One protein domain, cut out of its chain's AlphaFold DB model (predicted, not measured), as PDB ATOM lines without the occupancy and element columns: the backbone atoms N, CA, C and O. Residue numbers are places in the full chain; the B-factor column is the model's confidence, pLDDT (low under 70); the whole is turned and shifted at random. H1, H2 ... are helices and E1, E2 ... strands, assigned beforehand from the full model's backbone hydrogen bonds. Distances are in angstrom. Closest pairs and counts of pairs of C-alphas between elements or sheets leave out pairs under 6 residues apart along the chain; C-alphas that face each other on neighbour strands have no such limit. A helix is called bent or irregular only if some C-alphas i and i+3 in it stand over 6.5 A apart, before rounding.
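Overview. This is residues 65 to 102, 124 to 165 and 174 to 182 of the 650 residues of the protein "Pseudouridine synthase" of Scenedesmus sp. NREL 46B-D3 (UniProt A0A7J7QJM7). A small three-stranded sheet is covered on one face by helices, with H2 over E3 and E2 and arm H1b over the edge strand E1, while its other face is bare. The long helix H1 folds back on itself at residues 78 and 79, and its first arm, H1a, packs on H1b and H2, away from the sheet; residues 95 to 102 at the far end of H1b stick out. The printed part has 89 residues with two named helices and three named strands, in the order H1, E1, H2, E2, E3; the sheet runs E1, E3, E2, antiparallel, and the class is mixed, helices and strands. The whole is compact, with a radius of gyration of the C-alphas of 12.9 A, yet elongated in outline, spanning 42 by 26 by 20 A.

Arrangement. In the sheet, E3, residues 175 to 181, is the inner strand between the edge strands E1, residues 127 to 129, and E2, residues 154 to 160. E3 and E2 are antiparallel at 154 degrees, with N 157 and O 178 at 2.9 A; E1 and E3 are antiparallel at 146 degrees, with N 129 and O 177 at 2.8 A. H2, residues 135 to 147, is on the sheet at a height of 9.7 A, along the strands, at 5 degrees to E2 on the local plane; its closest C-alphas to E2 are those of His 142 and Thr 156, 6.4 A apart. E1, H2 and E2 form a split strand-helix-strand unit, two strands running the same way with E3 between them, and its crossover is right-handed. H1, residues 65 to 102, was assigned as one helix by its hydrogen bonds but is bent: C-alphas 77 and 80 are 9.1 A apart, and its arms are H1a, residues 65 to 77, and H1b, residues 80 to 102. H1b is on the same face of the sheet as H2, two layers, helices over a sheet; it runs along the strands over E1, at a height of 10.1 A from a local plane only just fitted, to 6 C-alphas. The closest C-alphas of H1b and E1 are those of Asn 82 and Leu 129, 5.8 A apart. H1a is not on the sheet. It touches H1b, whose residues 81 to 91 alone take part, at a shallow tilt of 26 degrees, opposite ways, with the C-alphas of Ala 75 and Ala 83 closest at 4.9 A. With residues 74 to 77 alone H1a touches H2, at a shallow tilt of 21 degrees, opposite ways, with the C-alphas of Ile 77 and Ile 141 closest at 6.9 A. H1b and H2 are apart. In H1b every O i to N i+4 pair is within hydrogen-bond range, in H1a 7 of 9 and in H2 8 of 9.

Along the chain. H1a begins at C-alpha 65 (37.765, 7.833, -27.210) and is 19.0 A long; H1b is 32.8 A long and ends at C-alpha 102 (51.061, 23.050, -35.041). E1 measures 6.3 A, H2 18.6 A, E2 19.4 A and E3 19.8 A, from C-alpha 175 (44.420, 14.768, 2.196) to C-alpha 181.

Size, cuts and confidence. The farthest C-alphas, those of Ser 102 and Ser 134, are 43.5 A apart. Residues 103 to 123 and 166 to 173 are not printed; the C-alphas across these cuts are 20.9 A and 11.2 A apart. Of the links printed whole, E1 to H2 is tight and H2 to E2 short. The mean pLDDT of the printed part is 74.3, with 24 residues under 70, among them 99 to 102, 130 to 135 and 160 to 165.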
ATOM      1  N   GLU A  65      38.285   9.111 -27.706       78.62
ATOM      2  CA  GLU A  65      37.765   7.833 -27.210       78.62
ATOM      3  C   GLU A  65      38.510   7.387 -25.946       78.62
ATOM      4  O   GLU A  65      37.879   7.076 -24.936       78.62
ATOM      5  N   ALA A  66      39.849   7.432 -25.958       79.19
ATOM      6  CA  ALA A  66      40.666   7.056 -24.806       79.19
ATOM      7  C   ALA A  66      40.388   7.952 -23.584       79.19
ATOM      8  O   ALA A  66      40.324   7.450 -22.463       79.19
ATOM      9  N   ILE A  67      40.160   9.257 -23.788       83.75
ATOM     10  CA  ILE A  67      39.761  10.189 -22.717       83.75
ATOM     11  C   ILE A  67      38.416   9.774 -22.106       83.75
ATOM     12  O   ILE A  67      38.278   9.759 -20.881       83.75
ATOM     13  N   SER A  68      37.438   9.422 -22.945       82.31
ATOM     14  CA  SER A  68      36.104   8.997 -22.506       82.31
ATOM     15  C   SER A  68      36.146   7.681 -21.720       82.31
ATOM     16  O   SER A  68      35.622   7.602 -20.607       82.31
ATOM     17  N   GLU A  69      36.838   6.662 -22.240       83.44
ATOM     18  CA  GLU A  69      36.967   5.364 -21.570       83.44
ATOM     19  C   GLU A  69      37.725   5.453 -20.238       83.44
ATOM     20  O   GLU A  69      37.334   4.817 -19.257       83.44
ATOM     21  N   VAL A  70      38.807   6.239 -20.188       85.44
ATOM     22  CA  VAL A  70      39.592   6.454 -18.964       85.44
ATOM     23  C   VAL A  70      38.769   7.207 -17.922       85.44
ATOM     24  O   VAL A  70      38.788   6.823 -16.753       85.44
ATOM     25  N   ALA A  71      38.000   8.227 -18.317       85.56
ATOM     26  CA  ALA A  71      37.101   8.931 -17.404       85.56
ATOM     27  C   ALA A  71      36.006   7.998 -16.854       85.56
ATOM     28  O   ALA A  71      35.771   7.983 -15.645       85.56
ATOM     29  N   ALA A  72      35.396   7.162 -17.701       85.06
ATOM     30  CA  ALA A  72      34.393   6.182 -17.281       85.06
ATOM     31  C   ALA A  72      34.968   5.128 -16.314       85.06
ATOM     32  O   ALA A  72      34.371   4.851 -15.272       85.06
ATOM     33  N   ALA A  73      36.154   4.585 -16.608       84.62
ATOM     34  CA  ALA A  73      36.846   3.649 -15.722       84.62
ATOM     35  C   ALA A  73      37.248   4.304 -14.387       84.62
ATOM     36  O   ALA A  73      37.140   3.682 -13.330       84.62
ATOM     37  N   PHE A  74      37.661   5.574 -14.412       87.31
ATOM     38  CA  PHE A  74      38.038   6.306 -13.208       87.31
ATOM     39  C   PHE A  74      36.835   6.696 -12.337       87.31
ATOM     40  O   PHE A  74      36.940   6.683 -11.109       87.31
ATOM     41  N   ALA A  75      35.670   6.960 -12.939       84.94
ATOM     42  CA  ALA A  75      34.431   7.244 -12.215       84.94
ATOM     43  C   ALA A  75      34.012   6.092 -11.285       84.94
ATOM     44  O   ALA A  75      33.502   6.348 -10.195       84.94
ATOM     45  N   ALA A  76      34.289   4.841 -11.669       82.94
ATOM     46  CA  ALA A  76      34.042   3.664 -10.835       82.94
ATOM     47  C   ALA A  76      34.985   3.551  -9.614       82.94
ATOM     48  O   ALA A  76      34.694   2.797  -8.689       82.94
ATOM     49  N   ILE A  77      36.108   4.281  -9.602       81.12
ATOM     50  CA  ILE A  77      37.140   4.228  -8.549       81.12
ATOM     51  C   ILE A  77      37.071   5.451  -7.626       81.12
ATOM     52  O   ILE A  77      37.260   5.318  -6.418       81.12
ATOM     53  N   ALA A  78      36.845   6.638  -8.193       78.12
ATOM     54  CA  ALA A  78      36.954   7.922  -7.496       78.12
ATOM     55  C   ALA A  78      35.682   8.789  -7.574       78.12
ATOM     56  O   ALA A  78      35.698   9.927  -7.106       78.12
ATOM     57  N   GLY A  79      34.598   8.281  -8.165       82.31
ATOM     58  CA  GLY A  79      33.347   9.014  -8.352       82.31
ATOM     59  C   GLY A  79      33.354   9.961  -9.557       82.31
ATOM     60  O   GLY A  79      34.397  10.381 -10.068       82.31
ATOM     61  N   GLN A  80      32.152  10.323 -10.010       80.62
ATOM     62  CA  GLN A  80      31.940  11.209 -11.163       80.62
ATOM     63  C   GLN A  80      32.605  12.602 -11.040       80.62
ATOM     64  O   GLN A  80      33.151  13.064 -12.044       80.62
ATOM     65  N   PRO A  81      32.658  13.272  -9.865       79.50
ATOM     66  CA  PRO A  81      33.334  14.568  -9.745       79.50
ATOM     67  C   PRO A  81      34.830  14.494 -10.086       79.50
ATOM     68  O   PRO A  81      35.338  15.302 -10.864       79.50
ATOM     69  N   ASN A  82      35.531  13.480  -9.568       81.69
ATOM     70  CA  ASN A  82      36.956  13.268  -9.833       81.69
ATOM     71  C   ASN A  82      37.214  12.778 -11.272       81.69
ATOM     72  O   ASN A  82      38.233  13.136 -11.866       81.69
ATOM     73  N   ALA A  83      36.285  12.020 -11.863       84.38
ATOM     74  CA  ALA A  83      36.330  11.659 -13.281       84.38
ATOM     75  C   ALA A  83      36.229  12.880 -14.202       84.38
ATOM     76  O   ALA A  83      37.041  13.011 -15.117       84.38
ATOM     77  N   ALA A  84      35.318  13.816 -13.923       82.56
ATOM     78  CA  ALA A  84      35.199  15.058 -14.686       82.56
ATOM     79  C   ALA A  84      36.466  15.935 -14.589       82.56
ATOM     80  O   ALA A  84      36.862  16.561 -15.574       82.56
ATOM     81  N   LEU A  85      37.132  15.961 -13.428       82.31
ATOM     82  CA  LEU A  85      38.416  16.652 -13.249       82.31
ATOM     83  C   LEU A  85      39.550  15.994 -14.055       82.31
ATOM     84  O   LEU A  85      40.289  16.692 -14.751       82.31
ATOM     85  N   LEU A  86      39.660  14.659 -14.027       83.94
ATOM     86  CA  LEU A  86      40.630  13.928 -14.849       83.94
ATOM     87  C   LEU A  86      40.363  14.118 -16.350       83.94
ATOM     88  O   LEU A  86      41.296  14.351 -17.116       83.94
ATOM     89  N   GLN A  87      39.098  14.072 -16.774       85.56
ATOM     90  CA  GLN A  87      38.714  14.265 -18.170       85.56
ATOM     91  C   GLN A  87      39.130  15.654 -18.679       85.56
ATOM     92  O   GLN A  87      39.708  15.763 -19.759       85.56
ATOM     93  N   LYS A  88      38.913  16.712 -17.881       84.56
ATOM     94  CA  LYS A  88      39.394  18.070 -18.191       84.56
ATOM     95  C   LYS A  88      40.917  18.123 -18.328       84.56
ATOM     96  O   LYS A  88      41.406  18.661 -19.317       84.56
ATOM     97  N   LEU A  89      41.661  17.523 -17.393       83.06
ATOM     98  CA  LEU A  89      43.127  17.482 -17.450       83.06
ATOM     99  C   LEU A  89      43.637  16.795 -18.727       83.06
ATOM    100  O   LEU A  89      44.532  17.316 -19.390       83.06
ATOM    101  N   LEU A  90      43.064  15.647 -19.096       83.62
ATOM    102  CA  LEU A  90      43.474  14.914 -20.297       83.62
ATOM    103  C   LEU A  90      43.139  15.683 -21.582       83.62
ATOM    104  O   LEU A  90      43.981  15.748 -22.477       83.62
ATOM    105  N   THR A  91      41.975  16.339 -21.648       84.12
ATOM    106  CA  THR A  91      41.614  17.231 -22.762       84.12
ATOM    107  C   THR A  91      42.572  18.424 -22.865       84.12
ATOM    108  O   THR A  91      43.035  18.733 -23.962       84.12
ATOM    109  N   ASN A  92      42.950  19.051 -21.745       81.50
ATOM    110  CA  ASN A  92      43.933  20.142 -21.728       81.50
ATOM    111  C   ASN A  92      45.309  19.670 -22.235       81.50
ATOM    112  O   ASN A  92      45.909  20.321 -23.090       81.50
ATOM    113  N   ILE A  93      45.790  18.507 -21.775       77.56
ATOM    114  CA  ILE A  93      47.049  17.901 -22.248       77.56
ATOM    115  C   ILE A  93      46.977  17.605 -23.753       77.56
ATOM    116  O   ILE A  93      47.920  17.901 -24.488       77.56
ATOM    117  N   GLN A  94      45.858  17.066 -24.237       82.12
ATOM    118  CA  GLN A  94      45.662  16.775 -25.655       82.12
ATOM    119  C   GLN A  94      45.637  18.056 -26.511       82.12
ATOM    120  O   GLN A  94      46.250  18.100 -27.579       82.12
ATOM    121  N   GLN A  95      44.992  19.128 -26.038       78.38
ATOM    122  CA  GLN A  95      45.018  20.434 -26.704       78.38
ATOM    123  C   GLN A  95      46.432  21.026 -26.735       78.38
ATOM    124  O   GLN A  95      46.862  21.497 -27.789       78.38
ATOM    125  N   GLN A  96      47.197  20.933 -25.643       73.69
ATOM    126  CA  GLN A  96      48.603  21.354 -25.617       73.69
ATOM    127  C   GLN A  96      49.468  20.536 -26.591       73.69
ATOM    128  O   GLN A  96      50.307  21.109 -27.284       73.69
ATOM    129  N   GLN A  97      49.236  19.225 -26.727       72.12
ATOM    130  CA  GLN A  97      49.906  18.392 -27.737       72.12
ATOM    131  C   GLN A  97      49.544  18.820 -29.172       72.12
ATOM    132  O   GLN A  97      50.441  18.966 -30.002       72.12
ATOM    133  N   LYS A  98      48.259  19.092 -29.455       73.62
ATOM    134  CA  LYS A  98      47.768  19.610 -30.751       73.62
ATOM    135  C   LYS A  98      48.320  21.018 -31.074       73.62
ATOM    136  O   LYS A  98      48.569  21.336 -32.236       73.62
ATOM    137  N   GLN A  99      48.554  21.862 -30.065       66.88
ATOM    138  CA  GLN A  99      49.190  23.181 -30.226       66.88
ATOM    139  C   GLN A  99      50.715  23.090 -30.395       66.88
ATOM    140  O   GLN A  99      51.293  23.827 -31.189       66.88
ATOM    141  N   ALA A 100      51.386  22.170 -29.699       61.72
ATOM    142  CA  ALA A 100      52.826  21.963 -29.842       61.72
ATOM    143  C   ALA A 100      53.197  21.425 -31.235       61.72
ATOM    144  O   ALA A 100      54.208  21.839 -31.803       61.72
ATOM    145  N   THR A 101      52.371  20.549 -31.819       58.94
ATOM    146  CA  THR A 101      52.586  20.029 -33.179       58.94
ATOM    147  C   THR A 101      52.305  21.071 -34.265       58.94
ATOM    148  O   THR A 101      53.069  21.147 -35.227       58.94
ATOM    149  N   SER A 102      51.299  21.938 -34.103       55.28
ATOM    150  CA  SER A 102      51.061  23.050 -35.041       55.28
ATOM    151  C   SER A 102      52.093  24.183 -34.911       55.28
ATOM    152  O   SER A 102      52.491  24.769 -35.921       55.28
ATOM    153  N   ASP A 124      45.817  25.523 -14.879       52.62
ATOM    154  CA  ASP A 124      45.176  24.197 -15.046       52.62
ATOM    155  C   ASP A 124      46.028  23.077 -15.692       52.62
ATOM    156  O   ASP A 124      45.552  22.267 -16.494       52.62
ATOM    157  N   VAL A 125      47.294  22.973 -15.264       59.28
ATOM    158  CA  VAL A 125      48.184  21.808 -15.507       59.28
ATOM    159  C   VAL A 125      48.312  20.897 -14.263       59.28
ATOM    160  O   VAL A 125      48.934  19.837 -14.307       59.28
ATOM    161  N   GLU A 126      47.696  21.278 -13.146       65.69
ATOM    162  CA  GLU A 126      47.703  20.550 -11.874       65.69
ATOM    163  C   GLU A 126      46.256  20.358 -11.407       65.69
ATOM    164  O   GLU A 126      45.478  21.310 -11.407       65.69
ATOM    165  N   VAL A 127      45.885  19.131 -11.036       76.19
ATOM    166  CA  VAL A 127      44.536  18.802 -10.550       76.19
ATOM    167  C   VAL A 127      44.644  18.085  -9.215       76.19
ATOM    168  O   VAL A 127      45.252  17.019  -9.127       76.19
ATOM    169  N   ASP A 128      44.015  18.658  -8.193       76.25
ATOM    170  CA  ASP A 128      43.782  17.993  -6.917       76.25
ATOM    171  C   ASP A 128      42.458  17.234  -6.972       76.25
ATOM    172  O   ASP A 128      41.383  17.820  -7.095       76.25
ATOM    173  N   LEU A 129      42.541  15.912  -6.862       76.38
ATOM    174  CA  LEU A 129      41.383  15.065  -6.625       76.38
ATOM    175  C   LEU A 129      41.024  15.079  -5.140       76.38
ATOM    176  O   LEU A 129      41.908  15.019  -4.277       76.38
ATOM    177  N   LEU A 130      39.722  15.076  -4.862       66.88
ATOM    178  CA  LEU A 130      39.142  14.978  -3.524       66.88
ATOM    179  C   LEU A 130      38.748  13.508  -3.282       66.88
ATOM    180  O   LEU A 130      37.665  13.098  -3.704       66.88
ATOM    181  N   PRO A 131      39.605  12.665  -2.671       62.41
ATOM    182  CA  PRO A 131      39.246  11.284  -2.383       62.41
ATOM    183  C   PRO A 131      38.257  11.236  -1.213       62.41
ATOM    184  O   PRO A 131      38.655  11.319  -0.049       62.41
ATOM    185  N   GLU A 132      36.978  11.042  -1.522       56.75
ATOM    186  CA  GLU A 132      35.969  10.643  -0.542       56.75
ATOM    187  C   GLU A 132      36.368   9.280   0.060       56.75
ATOM    188  O   GLU A 132      36.239   8.221  -0.556       56.75
ATOM    189  N   GLY A 133      36.919   9.305   1.278       57.56
ATOM    190  CA  GLY A 133      37.087   8.118   2.115       57.56
ATOM    191  C   GLY A 133      38.507   7.556   2.284       57.56
ATOM    192  O   GLY A 133      39.496   8.258   2.530       57.56
ATOM    193  N   SER A 134      38.568   6.224   2.352       62.84
ATOM    194  CA  SER A 134      39.591   5.498   3.112       62.84
ATOM    195  C   SER A 134      40.990   5.490   2.473       62.84
ATOM    196  O   SER A 134      41.220   5.897   1.332       62.84
ATOM    197  N   LYS A 135      41.967   4.970   3.230       66.81
ATOM    198  CA  LYS A 135      43.344   4.738   2.763       66.81
ATOM    199  C   LYS A 135      43.402   3.875   1.494       66.81
ATOM    200  O   LYS A 135      44.370   3.986   0.744       66.81
ATOM    201  N   ASP A 136      42.402   3.032   1.260       70.94
ATOM    202  CA  ASP A 136      42.393   2.069   0.162       70.94
ATOM    203  C   ASP A 136      41.871   2.677  -1.145       70.94
ATOM    204  O   ASP A 136      42.456   2.403  -2.191       70.94
ATOM    205  N   VAL A 137      40.925   3.626  -1.087       71.94
ATOM    206  CA  VAL A 137      40.536   4.460  -2.246       71.94
ATOM    207  C   VAL A 137      41.754   5.220  -2.781       71.94
ATOM    208  O   VAL A 137      42.049   5.189  -3.976       71.94
ATOM    209  N   ARG A 138      42.560   5.817  -1.888       73.25
ATOM    210  CA  ARG A 138      43.797   6.514  -2.288       73.25
ATOM    211  C   ARG A 138      44.826   5.586  -2.943       73.25
ATOM    212  O   ARG A 138      45.465   5.981  -3.916       73.25
ATOM    213  N   LYS A 139      44.975   4.345  -2.460       76.69
ATOM    214  CA  LYS A 139      45.823   3.335  -3.125       76.69
ATOM    215  C   LYS A 139      45.280   2.964  -4.506       76.69
ATOM    216  O   LYS A 139      46.078   2.875  -5.432       76.69
ATOM    217  N   ALA A 140      43.968   2.760  -4.639       79.75
ATOM    218  CA  ALA A 140      43.330   2.403  -5.903       79.75
ATOM    219  C   ALA A 140      43.539   3.495  -6.964       79.75
ATOM    220  O   ALA A 140      43.935   3.183  -8.084       79.75
ATOM    221  N   ILE A 141      43.408   4.771  -6.584       80.94
ATOM    222  CA  ILE A 141      43.731   5.915  -7.448       80.94
ATOM    223  C   ILE A 141      45.211   5.880  -7.873       80.94
ATOM    224  O   ILE A 141      45.505   5.865  -9.066       80.94
ATOM    225  N   HIS A 142      46.160   5.786  -6.931       79.69
ATOM    226  CA  HIS A 142      47.590   5.684  -7.272       79.69
ATOM    227  C   HIS A 142      47.931   4.451  -8.134       79.69
ATOM    228  O   HIS A 142      48.879   4.494  -8.918       79.69
ATOM    229  N   GLN A 143      47.191   3.348  -7.989       79.38
ATOM    230  CA  GLN A 143      47.351   2.150  -8.808       79.38
ATOM    231  C   GLN A 143      46.821   2.370 -10.227       79.38
ATOM    232  O   GLN A 143      47.547   2.063 -11.166       79.38
ATOM    233  N   PHE A 144      45.638   2.973 -10.385       83.94
ATOM    234  CA  PHE A 144      45.032   3.295 -11.681       83.94
ATOM    235  C   PHE A 144      45.983   4.115 -12.568       83.94
ATOM    236  O   PHE A 144      46.360   3.659 -13.646       83.94
ATOM    237  N   PHE A 145      46.498   5.240 -12.054       80.38
ATOM    238  CA  PHE A 145      47.477   6.086 -12.762       80.38
ATOM    239  C   PHE A 145      48.817   5.399 -13.071       80.38
ATOM    240  O   PHE A 145      49.611   5.919 -13.851       80.38
ATOM    241  N   LYS A 146      49.099   4.249 -12.449       72.31
ATOM    242  CA  LYS A 146      50.318   3.467 -12.668       72.31
ATOM    243  C   LYS A 146      50.104   2.289 -13.629       72.31
ATOM    244  O   LYS A 146      51.091   1.774 -14.151       72.31
ATOM    245  N   SER A 147      48.868   1.820 -13.812       72.38
ATOM    246  CA  SER A 147      48.570   0.580 -14.544       72.38
ATOM    247  C   SER A 147      47.715   0.744 -15.796       72.38
ATOM    248  O   SER A 147      47.730  -0.172 -16.608       72.38
ATOM    249  N   ASP A 148      46.973   1.843 -15.968       74.94
ATOM    250  CA  ASP A 148      46.202   2.056 -17.200       74.94
ATOM    251  C   ASP A 148      47.130   2.509 -18.349       74.94
ATOM    252  O   ASP A 148      47.713   3.595 -18.267       74.94
ATOM    253  N   PRO A 149      47.297   1.711 -19.423       67.62
ATOM    254  CA  PRO A 149      48.220   2.023 -20.512       67.62
ATOM    255  C   PRO A 149      47.733   3.162 -21.423       67.62
ATOM    256  O   PRO A 149      48.493   3.610 -22.280       67.62
ATOM    257  N   ARG A 150      46.487   3.632 -21.265       76.50
ATOM    258  CA  ARG A 150      45.908   4.734 -22.055       76.50
ATOM    259  C   ARG A 150      46.276   6.115 -21.506       76.50
ATOM    260  O   ARG A 150      46.029   7.122 -22.167       76.50
ATOM    261  N   LEU A 151      46.846   6.185 -20.300       74.25
ATOM    262  CA  LEU A 151      47.234   7.442 -19.664       74.25
ATOM    263  C   LEU A 151      48.618   7.932 -20.137       74.25
ATOM    264  O   LEU A 151      49.552   7.136 -20.257       74.25
ATOM    265  N   PRO A 152      48.805   9.254 -20.335       72.31
ATOM    266  CA  PRO A 152      50.137   9.839 -20.474       72.31
ATOM    267  C   PRO A 152      50.941   9.676 -19.166       72.31
ATOM    268  O   PRO A 152      50.362   9.392 -18.115       72.31
ATOM    269  N   PRO A 153      52.271   9.897 -19.170       70.62
ATOM    270  CA  PRO A 153      53.065   9.870 -17.944       70.62
ATOM    271  C   PRO A 153      52.603  10.962 -16.964       70.62
ATOM    272  O   PRO A 153      52.953  12.134 -17.106       70.62
ATOM    273  N   LEU A 154      51.834  10.568 -15.948       77.62
ATOM    274  CA  LEU A 154      51.331  11.426 -14.875       77.62
ATOM    275  C   LEU A 154      51.943  11.007 -13.532       77.62
ATOM    276  O   LEU A 154      51.980   9.830 -13.176       77.62
ATOM    277  N   ALA A 155      52.421  11.985 -12.770       75.56
ATOM    278  CA  ALA A 155      52.843  11.810 -11.389       75.56
ATOM    279  C   ALA A 155      51.654  12.061 -10.451       75.56
ATOM    280  O   ALA A 155      50.913  13.027 -10.627       75.56
ATOM    281  N   THR A 156      51.499  11.206  -9.439       80.38
ATOM    282  CA  THR A 156      50.462  11.333  -8.407       80.38
ATOM    283  C   THR A 156      51.094  11.435  -7.020       80.38
ATOM    284  O   THR A 156      51.919  10.603  -6.641       80.38
ATOM    285  N   GLU A 157      50.696  12.440  -6.244       77.94
ATOM    286  CA  GLU A 157      51.213  12.721  -4.899       77.94
ATOM    287  C   GLU A 157      50.050  12.907  -3.913       77.94
ATOM    288  O   GLU A 157      49.088  13.602  -4.214       77.94
ATOM    289  N   SER A 158      50.111  12.275  -2.736       77.06
ATOM    290  CA  SER A 158      49.143  12.529  -1.656       77.06
ATOM    291  C   SER A 158      49.632  13.709  -0.811       77.06
ATOM    292  O   SER A 158      50.668  13.588  -0.157       77.06
ATOM    293  N   VAL A 159      48.891  14.818  -0.798       73.12
ATOM    294  CA  VAL A 159      49.256  16.071  -0.109       73.12
ATOM    295  C   VAL A 159      48.262  16.353   1.023       73.12
ATOM    296  O   VAL A 159      47.087  16.001   0.915       73.12
ATOM    297  N   ALA A 160      48.715  16.962   2.124       65.81
ATOM    298  CA  ALA A 160      47.823  17.438   3.184       65.81
ATOM    299  C   ALA A 160      46.954  18.597   2.667       65.81
ATOM    300  O   ALA A 160      47.444  19.487   1.976       65.81
ATOM    301  N   ALA A 161      45.663  18.578   2.985       60.81
ATOM    302  CA  ALA A 161      44.666  19.458   2.373       60.81
ATOM    303  C   ALA A 161      44.554  20.839   3.058       60.81
ATOM    304  O   ALA A 161      43.474  21.261   3.470       60.81
ATOM    305  N   GLU A 162      45.667  21.558   3.192       52.62
ATOM    306  CA  GLU A 162      45.643  22.942   3.677       52.62
ATOM    307  C   GLU A 162      45.040  23.866   2.602       52.62
ATOM    308  O   GLU A 162      45.663  24.145   1.582       52.62
ATOM    309  N   GLY A 163      43.802  24.326   2.826       56.78
ATOM    310  CA  GLY A 163      43.103  25.272   1.943       56.78
ATOM    311  C   GLY A 163      42.289  24.656   0.795       56.78
ATOM    312  O   GLY A 163      41.868  25.391  -0.096       56.78
ATOM    313  N   ALA A 164      42.047  23.341   0.794       55.50
ATOM    314  CA  ALA A 164      41.179  22.705  -0.202       55.50
ATOM    315  C   ALA A 164      39.693  23.105  -0.022       55.50
ATOM    316  O   ALA A 164      39.245  23.273   1.117       55.50
ATOM    317  N   PRO A 165      38.902  23.223  -1.110       55.62
ATOM    318  CA  PRO A 165      37.457  23.415  -1.009       55.62
ATOM    319  C   PRO A 165      36.785  22.209  -0.331       55.62
ATOM    320  O   PRO A 165      37.272  21.079  -0.416       55.62
ATOM    321  N   HIS A 174      41.148  15.483   4.850       58.56
ATOM    322  CA  HIS A 174      42.489  15.698   5.423       58.56
ATOM    323  C   HIS A 174      43.628  15.634   4.386       58.56
ATOM    324  O   HIS A 174      44.725  16.118   4.654       58.56
ATOM    325  N   HIS A 175      43.412  14.973   3.243       68.38
ATOM    326  CA  HIS A 175      44.420  14.768   2.196       68.38
ATOM    327  C   HIS A 175      43.770  14.802   0.807       68.38
ATOM    328  O   HIS A 175      42.700  14.222   0.624       68.38
ATOM    329  N   VAL A 176      44.464  15.384  -0.171       75.69
ATOM    330  CA  VAL A 176      44.110  15.373  -1.603       75.69
ATOM    331  C   VAL A 176      45.115  14.541  -2.403       75.69
ATOM    332  O   VAL A 176      46.247  14.338  -1.954       75.69
ATOM    333  N   ILE A 177      44.717  14.041  -3.579       77.81
ATOM    334  CA  ILE A 177      45.658  13.427  -4.533       77.81
ATOM    335  C   ILE A 177      45.908  14.402  -5.672       77.81
ATOM    336  O   ILE A 177      45.045  14.625  -6.518       77.81
ATOM    337  N   ARG A 178      47.123  14.933  -5.696       79.94
ATOM    338  CA  ARG A 178      47.614  15.894  -6.669       79.94
ATOM    339  C   ARG A 178      48.171  15.184  -7.892       79.94
ATOM    340  O   ARG A 178      49.076  14.355  -7.766       79.94
ATOM    341  N   ILE A 179      47.649  15.520  -9.065       80.06
ATOM    342  CA  ILE A 179      48.091  15.004 -10.363       80.06
ATOM    343  C   ILE A 179      48.900  16.084 -11.079       80.06
ATOM    344  O   ILE A 179      48.449  17.221 -11.210       80.06
ATOM    345  N   ARG A 180      50.084  15.711 -11.575       75.56
ATOM    346  CA  ARG A 180      50.978  16.560 -12.380       75.56
ATOM    347  C   ARG A 180      51.481  15.791 -13.604       75.56
ATOM    348  O   ARG A 180      51.749  14.596 -13.476       75.56
ATOM    349  N   PRO A 181      51.722  16.431 -14.760       65.62
ATOM    350  CA  PRO A 181      52.484  15.819 -15.842       65.62
ATOM    351  C   PRO A 181      53.877  15.394 -15.373       65.62
ATOM    352  O   PRO A 181      54.614  16.165 -14.754       65.62
ATOM    353  N   GLY A 182      54.257  14.157 -15.676       58.75
ATOM    354  CA  GLY A 182      55.591  13.646 -15.401       58.75
ATOM    355  C   GLY A 182      56.604  14.288 -16.342       58.75
ATOM    356  O   GLY A 182      56.699  13.901 -17.506       58.75
TER     357      GLY A 182